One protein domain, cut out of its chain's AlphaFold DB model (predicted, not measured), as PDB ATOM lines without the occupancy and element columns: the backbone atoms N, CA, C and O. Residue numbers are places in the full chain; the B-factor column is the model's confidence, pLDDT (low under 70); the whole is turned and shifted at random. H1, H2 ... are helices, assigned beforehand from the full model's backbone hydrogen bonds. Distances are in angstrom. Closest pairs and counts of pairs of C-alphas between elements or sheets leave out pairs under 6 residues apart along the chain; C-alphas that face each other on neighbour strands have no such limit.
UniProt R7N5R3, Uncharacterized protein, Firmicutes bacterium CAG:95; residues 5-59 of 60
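This is residues 5 to 59 of the 60 residues of an uncharacterized protein of Firmicutes bacterium CAG:95 (UniProt R7N5R3). One long helix, H3, makes the long side of a loose, open triangle, and two short helices, H1 and H2, make a V along its one side, each coming near H3 without packing firmly on it. The corner of the V, residues 13 to 19, sticks out, and so do residues 54 to 59 at the far end of H3, past a kink near residue 49. The printed part has 55 residues, with three named helices in the order H1, H2, H3 and no named strand; the class is all helix. The whole is loose, with a radius of gyration of the C-alphas of 12.8 A, and it spans 40 by 19 by 14 A.

Find C-alpha 5 at (-30.890, -49.527, 13.687); from there H1 runs through residues 5 to 14, 14.0 A from first to last C-alpha. Go on past residues 15 and 16 and you reach H2, residues 17 to 26, which begins at C-alpha 17 at (-34.256, -34.595, -0.354) and is 14.3 A long. After residues 27 to 30 comes H3, residues 31 to 57, the longest helix, 33.9 A from first to last C-alpha. It ends at C-alpha 57 at (-42.040, -59.182, 12.492), and on the way it has a kink of 59 degrees near residue 49.

Start at His 8 in H1 and look across to Ala 42 in H3: their C-alphas are 6.5 A apart, the closest of these two helices. H1 and H3 are close but not clearly touching, with 2 pairs of C-alphas within 8 A. They run opposite ways at a steep tilt of 67 degrees, only just short of about perpendicular. H1 and H2 are apart, though they follow each other in the chain. At Ser 24 in H2 and Ile 34 in H3 you find the closest C-alphas of that pair, 6.4 A apart. H2 and H3 too are close but not clearly touching, and they run opposite ways at a steep tilt of 54 degrees. In the backbones of H1 and H2, every O i to N i+4 pair is within hydrogen-bond range; in H3, 22 of 23 are.

Look at Asp 28 and Lys 58 for the two C-alphas farthest apart, 40.2 A. From Lys 5 to Arg 59, the first and last printed residues, the C-alphas are 19.1 A apart. Without the residues that stand free, 13 to 19 and 54 to 59, the body has 42 residues and spans 33 by 16 by 14 A. The links from H1 to H2 and from H2 to H3 are both tight, and the printed part has no cut. In the B-factor column you will find a mean pLDDT of 71.4 for the printed part; residues 6 to 11, residue 39 and residues 42 to 59 of the model are under 70.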
ATOM      1  N   LYS A   5     -31.895 -50.131  14.564       70.31
ATOM      2  CA  LYS A   5     -30.890 -49.527  13.687       70.31
ATOM      3  C   LYS A   5     -31.265 -49.706  12.213       70.31
ATOM      4  O   LYS A   5     -31.143 -48.756  11.449       70.31
ATOM      5  N   ASP A   6     -31.787 -50.872  11.839       69.06
ATOM      6  CA  ASP A   6     -32.242 -51.129  10.468       69.06
ATOM      7  C   ASP A   6     -33.450 -50.254  10.102       69.06
ATOM      8  O   ASP A   6     -33.501 -49.711   9.003       69.06
ATOM      9  N   ILE A   7     -34.394 -50.045  11.032       64.50
ATOM     10  CA  ILE A   7     -35.539 -49.140  10.824       64.50
ATOM     11  C   ILE A   7     -35.094 -47.679  10.721       64.50
ATOM     12  O   ILE A   7     -35.572 -46.964   9.844       64.50
ATOM     13  N   HIS A   8     -34.188 -47.226  11.591       68.56
ATOM     14  CA  HIS A   8     -33.638 -45.873  11.518       68.56
ATOM     15  C   HIS A   8     -32.948 -45.636  10.171       68.56
ATOM     16  O   HIS A   8     -33.248 -44.653   9.496       68.56
ATOM     17  N   ASN A   9     -32.098 -46.571   9.742       69.88
ATOM     18  CA  ASN A   9     -31.430 -46.496   8.448       69.88
ATOM     19  C   ASN A   9     -32.443 -46.476   7.298       69.88
ATOM     20  O   ASN A   9     -32.351 -45.601   6.447       69.88
ATOM     21  N   LEU A  10     -33.465 -47.339   7.318       69.81
ATOM     22  CA  LEU A  10     -34.544 -47.328   6.324       69.81
ATOM     23  C   LEU A  10     -35.284 -45.987   6.285       69.81
ATOM     24  O   LEU A  10     -35.580 -45.490   5.202       69.81
ATOM     25  N   LEU A  11     -35.587 -45.383   7.434       68.81
ATOM     26  CA  LEU A  11     -36.252 -44.080   7.492       68.81
ATOM     27  C   LEU A  11     -35.372 -42.971   6.911       68.81
ATOM     28  O   LEU A  11     -35.860 -42.162   6.130       68.81
ATOM     29  N   VAL A  12     -34.083 -42.952   7.254       70.44
ATOM     30  CA  VAL A  12     -33.112 -41.962   6.760       70.44
ATOM     31  C   VAL A  12     -32.810 -42.146   5.264       70.44
ATOM     32  O   VAL A  12     -32.669 -41.159   4.533       70.44
ATOM     33  N   GLU A  13     -32.741 -43.390   4.785       74.62
ATOM     34  CA  GLU A  13     -32.531 -43.742   3.374       74.62
ATOM     35  C   GLU A  13     -33.749 -43.413   2.506       74.62
ATOM     36  O   GLU A  13     -33.586 -42.890   1.405       74.62
ATOM     37  N   ASN A  14     -34.965 -43.655   3.007       72.56
ATOM     38  CA  ASN A  14     -36.209 -43.355   2.285       72.56
ATOM     39  C   ASN A  14     -36.674 -41.900   2.448       72.56
ATOM     40  O   ASN A  14     -37.655 -41.488   1.827       72.56
ATOM     41  N   MET A  15     -35.988 -41.107   3.273       76.94
ATOM     42  CA  MET A  15     -36.301 -39.695   3.440       76.94
ATOM     43  C   MET A  15     -35.951 -38.925   2.164       76.94
ATOM     44  O   MET A  15     -34.806 -38.925   1.703       76.94
ATOM     45  N   SER A  16     -36.942 -38.232   1.604       81.88
ATOM     46  CA  SER A  16     -36.752 -37.412   0.409       81.88
ATOM     47  C   SER A  16     -35.777 -36.259   0.664       81.88
ATOM     48  O   SER A  16     -35.636 -35.767   1.787       81.88
ATOM     49  N   VAL A  17     -35.141 -35.772  -0.405       81.00
ATOM     50  CA  VAL A  17     -34.256 -34.595  -0.354       81.00
ATOM     51  C   VAL A  17     -34.970 -33.394   0.279       81.00
ATOM     52  O   VAL A  17     -34.383 -32.701   1.105       81.00
ATOM     53  N   GLN A  18     -36.255 -33.194  -0.034       77.69
ATOM     54  CA  GLN A  18     -37.053 -32.103   0.527       77.69
ATOM     55  C   GLN A  18     -37.227 -32.230   2.045       77.69
ATOM     56  O   GLN A  18     -37.063 -31.251   2.758       77.69
ATOM     57  N   GLN A  19     -37.489 -33.433   2.558       75.94
ATOM     58  CA  GLN A  19     -37.614 -33.664   4.003       75.94
ATOM     59  C   GLN A  19     -36.290 -33.432   4.742       75.94
ATOM     60  O   GLN A  19     -36.294 -32.878   5.840       75.94
ATOM     61  N   LYS A  20     -35.155 -33.794   4.130       77.31
ATOM     62  CA  LYS A  20     -33.821 -33.506   4.683       77.31
ATOM     63  C   LYS A  20     -33.558 -31.999   4.742       77.31
ATOM     64  O   LYS A  20     -33.100 -31.496   5.767       77.31
ATOM     65  N   ILE A  21     -33.902 -31.276   3.674       80.88
ATOM     66  CA  ILE A  21     -33.797 -29.811   3.617       80.88
ATOM     67  C   ILE A  21     -34.711 -29.164   4.665       80.88
ATOM     68  O   ILE A  21     -34.263 -28.291   5.403       80.88
ATOM     69  N   ASP A  22     -35.955 -29.622   4.797       80.31
ATOM     70  CA  ASP A  22     -36.914 -29.096   5.772       80.31
ATOM     71  C   ASP A  22     -36.440 -29.282   7.221       80.31
ATOM     72  O   ASP A  22     -36.587 -28.366   8.031       80.31
ATOM     73  N   ILE A  23     -35.845 -30.433   7.556       79.31
ATOM     74  CA  ILE A  23     -35.235 -30.665   8.876       79.31
ATOM     75  C   ILE A  23     -34.060 -29.708   9.088       79.31
ATOM     76  O   ILE A  23     -34.010 -29.028  10.110       79.31
ATOM     77  N   SER A  24     -33.159 -29.598   8.109       80.06
ATOM     78  CA  SER A  24     -32.000 -28.705   8.189       80.06
ATOM     79  C   SER A  24     -32.424 -27.248   8.409       80.06
ATOM     80  O   SER A  24     -31.916 -26.588   9.314       80.06
ATOM     81  N   MET A  25     -33.427 -26.770   7.663       83.31
ATOM     82  CA  MET A  25     -33.973 -25.416   7.809       83.31
ATOM     83  C   MET A  25     -34.618 -25.190   9.180       83.31
ATOM     84  O   MET A  25     -34.394 -24.153   9.794       83.31
ATOM     85  N   ARG A  26     -35.391 -26.157   9.693       81.69
ATOM     86  CA  ARG A  26     -36.000 -26.071  11.036       81.69
ATOM     87  C   ARG A  26     -34.970 -26.090  12.161       81.69
ATOM     88  O   ARG A  26     -35.267 -25.647  13.268       81.69
ATOM     89  N   CYS A  27     -33.787 -26.619  11.884       87.12
ATOM     90  CA  CYS A  27     -32.666 -26.658  12.803       87.12
ATOM     91  C   CYS A  27     -31.668 -25.512  12.571       87.12
ATOM     92  O   CYS A  27     -30.573 -25.577  13.113       87.12
ATOM     93  N   ASP A  28     -32.011 -24.473  11.801       90.06
ATOM     94  CA  ASP A  28     -31.125 -23.345  11.466       90.06
ATOM     95  C   ASP A  28     -29.791 -23.768  10.816       90.06
ATOM     96  O   ASP A  28     -28.782 -23.075  10.938       90.06
ATOM     97  N   ASN A  29     -29.762 -24.930  10.154       82.31
ATOM     98  CA  ASN A  29     -28.545 -25.605   9.688       82.31
ATOM     99  C   ASN A  29     -27.494 -25.854  10.792       82.31
ATOM    100  O   ASN A  29     -26.322 -26.069  10.488       82.31
ATOM    101  N   ASP A  30     -27.895 -25.836  12.066       87.69
ATOM    102  CA  ASP A  30     -27.046 -26.140  13.214       87.69
ATOM    103  C   ASP A  30     -26.889 -27.668  13.345       87.69
ATOM    104  O   ASP A  30     -27.877 -28.364  13.622       87.69
ATOM    105  N   PRO A  31     -25.668 -28.215  13.185       81.69
ATOM    106  CA  PRO A  31     -25.434 -29.656  13.241       81.69
ATOM    107  C   PRO A  31     -25.885 -30.304  14.556       81.69
ATOM    108  O   PRO A  31     -26.391 -31.423  14.548       81.69
ATOM    109  N   THR A  32     -25.761 -29.602  15.686       81.88
ATOM    110  CA  THR A  32     -26.143 -30.118  17.007       81.88
ATOM    111  C   THR A  32     -27.662 -30.177  17.167       81.88
ATOM    112  O   THR A  32     -28.195 -31.100  17.789       81.88
ATOM    113  N   LYS A  33     -28.395 -29.217  16.589       79.69
ATOM    114  CA  LYS A  33     -29.867 -29.253  16.576       79.69
ATOM    115  C   LYS A  33     -30.398 -30.350  15.656       79.69
ATOM    116  O   LYS A  33     -31.369 -31.008  16.028       79.69
ATOM    117  N   ILE A  34     -29.753 -30.560  14.507       78.06
ATOM    118  CA  ILE A  34     -30.089 -31.639  13.568       78.06
ATOM    119  C   ILE A  34     -29.894 -32.997  14.247       78.06
ATOM    120  O   ILE A  34     -30.843 -33.774  14.319       78.06
ATOM    121  N   GLU A  35     -28.726 -33.240  14.849       77.56
ATOM    122  CA  GLU A  35     -28.430 -34.488  15.563       77.56
ATOM    123  C   GLU A  35     -29.455 -34.762  16.676       77.56
ATOM    124  O   GLU A  35     -29.953 -35.879  16.835       77.56
ATOM    125  N   LYS A  36     -29.839 -33.726  17.433       77.56
ATOM    126  CA  LYS A  36     -30.861 -33.848  18.479       77.56
ATOM    127  C   LYS A  36     -32.241 -34.181  17.906       77.56
ATOM    128  O   LYS A  36     -32.939 -35.009  18.488       77.56
ATOM    129  N   ALA A  37     -32.633 -33.564  16.792       75.25
ATOM    130  CA  ALA A  37     -33.904 -33.842  16.127       75.25
ATOM    131  C   ALA A  37     -33.950 -35.275  15.580       75.25
ATOM    132  O   ALA A  37     -34.918 -35.994  15.831       75.25
ATOM    133  N   GLU A  38     -32.885 -35.724  14.915       70.62
ATOM    134  CA  GLU A  38     -32.747 -37.101  14.432       70.62
ATOM    135  C   GLU A  38     -32.788 -38.108  15.586       70.62
ATOM    136  O   GLU A  38     -33.481 -39.124  15.502       70.62
ATOM    137  N   LYS A  39     -32.127 -37.795  16.706       69.62
ATOM    138  CA  LYS A  39     -32.155 -38.620  17.916       69.62
ATOM    139  C   LYS A  39     -33.542 -38.680  18.553       69.62
ATOM    140  O   LYS A  39     -33.981 -39.762  18.921       69.62
ATOM    141  N   THR A  40     -34.263 -37.562  18.644       74.12
ATOM    142  CA  THR A  40     -35.649 -37.545  19.143       74.12
ATOM    143  C   THR A  40     -36.581 -38.346  18.239       74.12
ATOM    144  O   THR A  40     -37.418 -39.092  18.740       74.12
ATOM    145  N   VAL A  41     -36.423 -38.253  16.915       70.25
ATOM    146  CA  VAL A  41     -37.178 -39.088  15.971       70.25
ATOM    147  C   VAL A  41     -36.835 -40.560  16.171       70.25
ATOM    148  O   VAL A  41     -37.746 -41.377  16.245       70.25
ATOM    149  N   ALA A  42     -35.558 -40.908  16.345       63.84
ATOM    150  CA  ALA A  42     -35.148 -42.273  16.661       63.84
ATOM    151  C   ALA A  42     -35.746 -42.763  17.995       63.84
ATOM    152  O   ALA A  42     -36.275 -43.865  18.052       63.84
ATOM    153  N   GLU A  43     -35.751 -41.947  19.050       65.62
ATOM    154  CA  GLU A  43     -36.354 -42.275  20.350       65.62
ATOM    155  C   GLU A  43     -37.882 -42.436  20.264       65.62
ATOM    156  O   GLU A  43     -38.442 -43.375  20.836       65.62
ATOM    157  N   MET A  44     -38.570 -41.590  19.490       63.94
ATOM    158  CA  MET A  44     -39.997 -41.753  19.185       63.94
ATOM    159  C   MET A  44     -40.249 -43.020  18.368       63.94
ATOM    160  O   MET A  44     -41.176 -43.772  18.663       63.94
ATOM    161  N   CYS A  45     -39.395 -43.310  17.388       62.69
ATOM    162  CA  CYS A  45     -39.397 -44.567  16.656       62.69
ATOM    163  C   CYS A  45     -39.055 -45.756  17.550       62.69
ATOM    164  O   CYS A  45     -39.474 -46.849  17.214       62.69
ATOM    165  N   ASN A  46     -38.369 -45.590  18.678       58.22
ATOM    166  CA  ASN A  46     -38.129 -46.671  19.634       58.22
ATOM    167  C   ASN A  46     -39.366 -46.939  20.495       58.22
ATOM    168  O   ASN A  46     -39.711 -48.098  20.723       58.22
ATOM    169  N   LEU A  47     -40.069 -45.879  20.908       60.50
ATOM    170  CA  LEU A  47     -41.358 -45.965  21.604       60.50
ATOM    171  C   LEU A  47     -42.439 -46.588  20.714       60.50
ATOM    172  O   LEU A  47     -43.143 -47.504  21.133       60.50
ATOM    173  N   ILE A  48     -42.534 -46.133  19.464       59.94
ATOM    174  CA  ILE A  48     -43.436 -46.698  18.452       59.94
ATOM    175  C   ILE A  48     -42.928 -48.073  18.003       59.94
ATOM    176  O   ILE A  48     -43.714 -48.984  17.770       59.94
ATOM    177  N   GLY A  49     -41.612 -48.240  17.914       54.81
ATOM    178  CA  GLY A  49     -40.918 -49.407  17.387       54.81
ATOM    179  C   GLY A  49     -41.009 -50.624  18.280       54.81
ATOM    180  O   GLY A  49     -40.925 -51.710  17.747       54.81
ATOM    181  N   GLY A  50     -41.278 -50.520  19.581       61.62
ATOM    182  CA  GLY A  50     -41.657 -51.711  20.353       61.62
ATOM    183  C   GLY A  50     -42.883 -52.405  19.739       61.62
ATOM    184  O   GLY A  50     -42.819 -53.562  19.339       61.62
ATOM    185  N   ALA A  51     -43.972 -51.654  19.561       61.75
ATOM    186  CA  ALA A  51     -45.219 -52.166  18.991       61.75
ATOM    187  C   ALA A  51     -45.159 -52.341  17.459       61.75
ATOM    188  O   ALA A  51     -45.696 -53.301  16.908       61.75
ATOM    189  N   GLY A  52     -44.486 -51.428  16.755       60.16
ATOM    190  CA  GLY A  52     -44.338 -51.438  15.300       60.16
ATOM    191  C   GLY A  52     -43.395 -52.532  14.793       60.16
ATOM    192  O   GLY A  52     -43.699 -53.176  13.793       60.16
ATOM    193  N   LEU A  53     -42.289 -52.798  15.496       60.28
ATOM    194  CA  LEU A  53     -41.369 -53.897  15.178       60.28
ATOM    195  C   LEU A  53     -42.030 -55.250  15.445       60.28
ATOM    196  O   LEU A  53     -41.855 -56.180  14.661       60.28
ATOM    197  N   GLU A  54     -42.820 -55.363  16.516       62.72
ATOM    198  CA  GLU A  54     -43.597 -56.569  16.810       62.72
ATOM    199  C   GLU A  54     -44.675 -56.818  15.742       62.72
ATOM    200  O   GLU A  54     -44.865 -57.948  15.294       62.72
ATOM    201  N   TYR A  55     -45.343 -55.761  15.274       61.53
ATOM    202  CA  TYR A  55     -46.304 -55.832  14.174       61.53
ATOM    203  C   TYR A  55     -45.658 -56.225  12.837       61.53
ATOM    204  O   TYR A  55     -46.200 -57.064  12.117       61.53
ATOM    205  N   LEU A  56     -44.496 -55.651  12.505       54.69
ATOM    206  CA  LEU A  56     -43.768 -55.952  11.270       54.69
ATOM    207  C   LEU A  56     -43.187 -57.370  11.281       54.69
ATOM    208  O   LEU A  56     -43.389 -58.099  10.318       54.69
ATOM    209  N   ASN A  57     -42.556 -57.809  12.374       59.12
ATOM    210  CA  ASN A  57     -42.040 -59.182  12.492       59.12
ATOM    211  C   ASN A  57     -43.152 -60.252  12.478       59.12
ATOM    212  O   ASN A  57     -42.857 -61.412  12.232       59.12
ATOM    213  N   LYS A  58     -44.419 -59.904  12.754       62.78
ATOM    214  CA  LYS A  58     -45.563 -60.826  12.600       62.78
ATOM    215  C   LYS A  58     -46.057 -60.946  11.150       62.78
ATOM    216  O   LYS A  58     -46.880 -61.813  10.871       62.78
ATOM    217  N   ARG A  59     -45.631 -60.052  10.253       53.69
ATOM    218  CA  ARG A  59     -46.101 -59.964   8.857       53.69
ATOM    219  C   ARG A  59     -45.054 -60.349   7.811       53.69
ATOM    220  O   ARG A  59     -45.422 -60.471   6.646       53.69
TER     221      ARG A  59